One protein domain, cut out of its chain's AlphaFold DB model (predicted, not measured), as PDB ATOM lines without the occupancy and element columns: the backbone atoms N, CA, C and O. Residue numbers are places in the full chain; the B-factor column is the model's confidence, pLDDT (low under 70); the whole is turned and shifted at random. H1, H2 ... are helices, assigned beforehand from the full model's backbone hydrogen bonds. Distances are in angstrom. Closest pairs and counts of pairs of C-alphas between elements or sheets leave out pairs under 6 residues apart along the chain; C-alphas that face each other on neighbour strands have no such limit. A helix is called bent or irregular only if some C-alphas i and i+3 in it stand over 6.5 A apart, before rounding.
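AT A GLANCE: This is residues 2 to 19 and 32 to 58 of the 146 residues of the protein "Hypothetical protein" of Adineta ricciae (UniProt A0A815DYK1). Two straight helices lie side by side with a gap between them, the long H2 and the shorter H1 running opposite ways and shifted lengthwise past each other, so that the pair makes a flat, open outline. The printed part has 45 residues, with H1 then H2 along the chain and no named strand, and its class is all helix. It is only just loose, close to extended, with a radius of gyration of the C-alphas of 13.5 A, and the C-alphas span 43 by 23 by 6 A.

HOW THE PARTS SIT: The longest helix is H2, residues 32 to 56. H1, residues 2 to 18, is apart from it, with no C-alpha of the one within 8 A of the other. The N-to-C direction of H2 has the components -0.83, 0.30 and -0.47, and that of H1 has 0.82, -0.31 and 0.47. Residues 41 to 58, of which 41 to 56 belong to H2, stand free, as do residues 33 to 39 of H2 and residues 2 to 8 and 10 to 15 of H1. In H1 every O i to N i+4 pair is within hydrogen-bond range; in H2 19 of 21 are.

IN THESE COORDINATES: H2 has 25 residues and measures 36.5 A from C-alpha 32 at (-17.532, 4.458, 27.377) to C-alpha 56 at (-49.987, 12.425, 12.769). It is neither bent nor irregular, but only just: C-alphas 35 and 38 are 6.2 A apart. H1 has 17 residues and measures 24.2 A, beginning with C-alpha 2 at (-30.431, 13.036, 7.695).

THE WHOLE: The two C-alphas farthest apart are those of Ser 19 and Cys 57, at 43.0 A. Residues 20 to 31 are cut out, and C-alphas 19 and 32 are 12.9 A apart across the cut, which lies in the link from H1 to H2. The mean pLDDT of the printed part is 82.1; residue 2, residues 16 to 19 and residue 58 are under 70.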
ATOM      1  N   ALA A   2     -30.882  14.415   7.423       68.00
ATOM      2  CA  ALA A   2     -30.431  13.036   7.695       68.00
ATOM      3  C   ALA A   2     -28.939  12.783   7.394       68.00
ATOM      4  O   ALA A   2     -28.235  12.239   8.237       68.00
ATOM      5  N   ALA A   3     -28.441  13.257   6.247       71.31
ATOM      6  CA  ALA A   3     -27.029  13.123   5.883       71.31
ATOM      7  C   ALA A   3     -26.092  13.759   6.924       71.31
ATOM      8  O   ALA A   3     -25.137  13.123   7.335       71.31
ATOM      9  N   PHE A   4     -26.427  14.953   7.425       79.62
ATOM     10  CA  PHE A   4     -25.639  15.681   8.425       79.62
ATOM     11  C   PHE A   4     -25.533  14.927   9.760       79.62
ATOM     12  O   PHE A   4     -24.454  14.846  10.340       79.62
ATOM     13  N   PHE A   5     -26.627  14.308  10.217       79.19
ATOM     14  CA  PHE A   5     -26.599  13.471  11.421       79.19
ATOM     15  C   PHE A   5     -25.733  12.226  11.232       79.19
ATOM     16  O   PHE A   5     -24.965  11.884  12.124       79.19
ATOM     17  N   ILE A   6     -25.802  11.586  10.062       82.88
ATOM     18  CA  ILE A   6     -24.944  10.440   9.737       82.88
ATOM     19  C   ILE A   6     -23.471  10.864   9.748       82.88
ATOM     20  O   ILE A   6     -22.646  10.160  10.323       82.88
ATOM     21  N   THR A   7     -23.140  12.036   9.195       80.19
ATOM     22  CA  THR A   7     -21.765  12.556   9.203       80.19
ATOM     23  C   THR A   7     -21.266  12.843  10.618       80.19
ATOM     24  O   THR A   7     -20.134  12.498  10.938       80.19
ATOM     25  N   ILE A   8     -22.108  13.417  11.486       84.44
ATOM     26  CA  ILE A   8     -21.760  13.670  12.894       84.44
ATOM     27  C   ILE A   8     -21.525  12.360  13.644       84.44
ATOM     28  O   ILE A   8     -20.528  12.230  14.348       84.44
ATOM     29  N   ILE A   9     -22.410  11.375  13.479       81.81
ATOM     30  CA  ILE A   9     -22.265  10.065  14.124       81.81
ATOM     31  C   ILE A   9     -20.968   9.398  13.660       81.81
ATOM     32  O   ILE A   9     -20.195   8.915  14.484       81.81
ATOM     33  N   PHE A  10     -20.689   9.433  12.357       82.69
ATOM     34  CA  PHE A  10     -19.468   8.868  11.791       82.69
ATOM     35  C   PHE A  10     -18.208   9.587  12.296       82.69
ATOM     36  O   PHE A  10     -17.236   8.929  12.653       82.69
ATOM     37  N   ALA A  11     -18.239  10.917  12.414       82.75
ATOM     38  CA  ALA A  11     -17.136  11.702  12.967       82.75
ATOM     39  C   ALA A  11     -16.891  11.414  14.457       82.75
ATOM     40  O   ALA A  11     -15.739  11.328  14.874       82.75
ATOM     41  N   ILE A  12     -17.948  11.210  15.253       81.38
ATOM     42  CA  ILE A  12     -17.825  10.821  16.667       81.38
ATOM     43  C   ILE A  12     -17.205   9.425  16.775       81.38
ATOM     44  O   ILE A  12     -16.261   9.238  17.540       81.38
ATOM     45  N   VAL A  13     -17.678   8.463  15.977       79.12
ATOM     46  CA  VAL A  13     -17.125   7.099  15.953       79.12
ATOM     47  C   VAL A  13     -15.652   7.121  15.537       79.12
ATOM     48  O   VAL A  13     -14.809   6.571  16.243       79.12
ATOM     49  N   LEU A  14     -15.311   7.824  14.454       76.88
ATOM     50  CA  LEU A  14     -13.929   7.942  13.988       76.88
ATOM     51  C   LEU A  14     -13.029   8.694  14.975       76.88
ATOM     52  O   LEU A  14     -11.880   8.296  15.169       76.88
ATOM     53  N   GLY A  15     -13.528   9.746  15.625       75.50
ATOM     54  CA  GLY A  15     -12.785  10.509  16.632       75.50
ATOM     55  C   GLY A  15     -12.479   9.690  17.890       75.50
ATOM     56  O   GLY A  15     -11.361   9.744  18.412       75.50
ATOM     57  N   VAL A  16     -13.435   8.868  18.335       67.19
ATOM     58  CA  VAL A  16     -13.254   7.934  19.460       67.19
ATOM     59  C   VAL A  16     -12.300   6.792  19.093       67.19
ATOM     60  O   VAL A  16     -11.509   6.372  19.939       67.19
ATOM     61  N   CYS A  17     -12.314   6.315  17.846       63.94
ATOM     62  CA  CYS A  17     -11.350   5.319  17.369       63.94
ATOM     63  C   CYS A  17      -9.930   5.896  17.227       63.94
ATOM     64  O   CYS A  17      -8.963   5.251  17.624       63.94
ATOM     65  N   SER A  18      -9.795   7.124  16.717       66.56
ATOM     66  CA  SER A  18      -8.491   7.761  16.467       66.56
ATOM     67  C   SER A  18      -7.765   8.144  17.759       66.56
ATOM     68  O   SER A  18      -6.545   8.026  17.839       66.56
ATOM     69  N   SER A  19      -8.509   8.532  18.801       61.22
ATOM     70  CA  SER A  19      -7.928   8.922  20.097       61.22
ATOM     71  C   SER A  19      -7.308   7.752  20.873       61.22
ATOM     72  O   SER A  19      -6.584   7.975  21.837       61.22
ATOM     73  N   THR A  32     -17.009   3.426  28.286       73.75
ATOM     74  CA  THR A  32     -17.532   4.458  27.377       73.75
ATOM     75  C   THR A  32     -18.634   3.903  26.480       73.75
ATOM     76  O   THR A  32     -19.694   4.515  26.376       73.75
ATOM     77  N   LEU A  33     -18.442   2.722  25.884       77.06
ATOM     78  CA  LEU A  33     -19.465   2.079  25.050       77.06
ATOM     79  C   LEU A  33     -20.760   1.809  25.826       77.06
ATOM     80  O   LEU A  33     -21.843   2.083  25.309       77.06
ATOM     81  N   ILE A  34     -20.648   1.362  27.081       80.25
ATOM     82  CA  ILE A  34     -21.800   1.131  27.964       80.25
ATOM     83  C   ILE A  34     -22.626   2.409  28.171       80.25
ATOM     84  O   ILE A  34     -23.844   2.322  28.285       80.25
ATOM     85  N   VAL A  35     -22.003   3.593  28.170       81.69
ATOM     86  CA  VAL A  35     -22.715   4.876  28.308       81.69
ATOM     87  C   VAL A  35     -23.262   5.377  26.967       81.69
ATOM     88  O   VAL A  35     -24.358   5.932  26.919       81.69
ATOM     89  N   PHE A  36     -22.557   5.155  25.856       81.19
ATOM     90  CA  PHE A  36     -23.004   5.636  24.542       81.19
ATOM     91  C   PHE A  36     -24.201   4.857  23.980       81.19
ATOM     92  O   PHE A  36     -25.090   5.463  23.379       81.19
ATOM     93  N   ILE A  37     -24.262   3.541  24.198       85.00
ATOM     94  CA  ILE A  37     -25.354   2.682  23.708       85.00
ATOM     95  C   ILE A  37     -26.748   3.147  24.185       85.00
ATOM     96  O   ILE A  37     -27.634   3.305  23.335       85.00
ATOM     97  N   PRO A  38     -26.996   3.405  25.487       89.44
ATOM     98  CA  PRO A  38     -28.310   3.849  25.944       89.44
ATOM     99  C   PRO A  38     -28.646   5.261  25.458       89.44
ATOM    100  O   PRO A  38     -29.780   5.505  25.050       89.44
ATOM    101  N   VAL A  39     -27.669   6.178  25.421       86.12
ATOM    102  CA  VAL A  39     -27.880   7.554  24.934       86.12
ATOM    103  C   VAL A  39     -28.294   7.550  23.462       86.12
ATOM    104  O   VAL A  39     -29.262   8.213  23.081       86.12
ATOM    105  N   PHE A  40     -27.612   6.753  22.637       85.56
ATOM    106  CA  PHE A  40     -27.942   6.617  21.221       85.56
ATOM    107  C   PHE A  40     -29.306   5.949  21.007       85.56
ATOM    108  O   PHE A  40     -30.093   6.393  20.169       85.56
ATOM    109  N   SER A  41     -29.620   4.924  21.804       89.12
ATOM    110  CA  SER A  41     -30.916   4.236  21.742       89.12
ATOM    111  C   SER A  41     -32.076   5.182  22.068       89.12
ATOM    112  O   SER A  41     -33.059   5.229  21.329       89.12
ATOM    113  N   LEU A  42     -31.948   5.996  23.122       90.19
ATOM    114  CA  LEU A  42     -32.959   6.994  23.491       90.19
ATOM    115  C   LEU A  42     -33.135   8.062  22.408       90.19
ATOM    116  O   LEU A  42     -34.265   8.417  22.067       90.19
ATOM    117  N   PHE A  43     -32.032   8.539  21.829       89.75
ATOM    118  CA  PHE A  43     -32.078   9.500  20.731       89.75
ATOM    119  C   PHE A  43     -32.813   8.940  19.506       89.75
ATOM    120  O   PHE A  43     -33.648   9.627  18.911       89.75
ATOM    121  N   PHE A  44     -32.550   7.681  19.148       90.12
ATOM    122  CA  PHE A  44     -33.217   7.029  18.025       90.12
ATOM    123  C   PHE A  44     -34.725   6.877  18.267       90.12
ATOM    124  O   PHE A  44     -35.528   7.230  17.402       90.12
ATOM    125  N   ILE A  45     -35.119   6.436  19.468       94.38
ATOM    126  CA  ILE A  45     -36.531   6.338  19.871       94.38
ATOM    127  C   ILE A  45     -37.218   7.708  19.771       94.38
ATOM    128  O   ILE A  45     -38.304   7.814  19.197       94.38
ATOM    129  N   PHE A  46     -36.572   8.769  20.261       94.12
ATOM    130  CA  PHE A  46     -37.095  10.132  20.179       94.12
ATOM    131  C   PHE A  46     -37.277  10.604  18.728       94.12
ATOM    132  O   PHE A  46     -38.329  11.143  18.380       94.12
ATOM    133  N   MET A  47     -36.302  10.352  17.850       92.25
ATOM    134  CA  MET A  47     -36.406  10.705  16.429       92.25
ATOM    135  C   MET A  47     -37.548   9.968  15.726       92.25
ATOM    136  O   MET A  47     -38.311  10.584  14.977       92.25
ATOM    137  N   VAL A  48     -37.721   8.672  15.991       93.75
ATOM    138  CA  VAL A  48     -38.847   7.895  15.450       93.75
ATOM    139  C   VAL A  48     -40.180   8.454  15.953       93.75
ATOM    140  O   VAL A  48     -41.097   8.659  15.153       93.75
ATOM    141  N   ALA A  49     -40.277   8.782  17.245       94.31
ATOM    142  CA  ALA A  49     -41.464   9.411  17.815       94.31
ATOM    143  C   ALA A  49     -41.773  10.761  17.150       94.31
ATOM    144  O   ALA A  49     -42.925  11.011  16.796       94.31
ATOM    145  N   LEU A  50     -40.762  11.597  16.890       91.69
ATOM    146  CA  LEU A  50     -40.933  12.859  16.164       91.69
ATOM    147  C   LEU A  50     -41.410  12.652  14.725       91.69
ATOM    148  O   LEU A  50     -42.253  13.416  14.256       91.69
ATOM    149  N   ILE A  51     -40.912  11.634  14.022       91.25
ATOM    150  CA  ILE A  51     -41.359  11.311  12.659       91.25
ATOM    151  C   ILE A  51     -42.831  10.884  12.671       91.25
ATOM    152  O   ILE A  51     -43.621  11.366  11.856       91.25
ATOM    153  N   ILE A  52     -43.218  10.011  13.605       92.00
ATOM    154  CA  ILE A  52     -44.609   9.565  13.763       92.00
ATOM    155  C   ILE A  52     -45.501  10.749  14.144       92.00
ATOM    156  O   ILE A  52     -46.563  10.945  13.549       92.00
ATOM    157  N   TRP A  53     -45.053  11.580  15.082       90.38
ATOM    158  CA  TRP A  53     -45.769  12.772  15.511       90.38
ATOM    159  C   TRP A  53     -45.932  13.772  14.367       90.38
ATOM    160  O   TRP A  53     -47.034  14.251  14.140       90.38
ATOM    161  N   LYS A  54     -44.899  14.014  13.557       86.81
ATOM    162  CA  LYS A  54     -44.991  14.860  12.355       86.81
ATOM    163  C   LYS A  54     -45.919  14.287  11.289       86.81
ATOM    164  O   LYS A  54     -46.535  15.067  10.571       86.81
ATOM    165  N   LYS A  55     -46.049  12.962  11.174       85.12
ATOM    166  CA  LYS A  55     -47.039  12.337  10.280       85.12
ATOM    167  C   LYS A  55     -48.465  12.487  10.810       85.12
ATOM    168  O   LYS A  55     -49.372  12.743  10.028       85.12
ATOM    169  N   LYS A  56     -48.663  12.361  12.125       85.62
ATOM    170  CA  LYS A  56     -49.987  12.425  12.769       85.62
ATOM    171  C   LYS A  56     -50.486  13.858  12.999       85.62
ATOM    172  O   LYS A  56     -51.678  14.117  12.897       85.62
ATOM    173  N   CYS A  57     -49.570  14.779  13.270       74.75
ATOM    174  CA  CYS A  57     -49.797  16.212  13.468       74.75
ATOM    175  C   CYS A  57     -49.285  17.042  12.283       74.75
ATOM    176  O   CYS A  57     -49.100  18.253  12.410       74.75
ATOM    177  N   GLY A  58     -49.039  16.394  11.137       64.75
ATOM    178  CA  GLY A  58     -48.792  17.082   9.874       64.75
ATOM    179  C   GLY A  58     -49.910  18.091   9.636       64.75
ATOM    180  O   GLY A  58     -51.020  17.854  10.124       64.75
TER     181      GLY A  58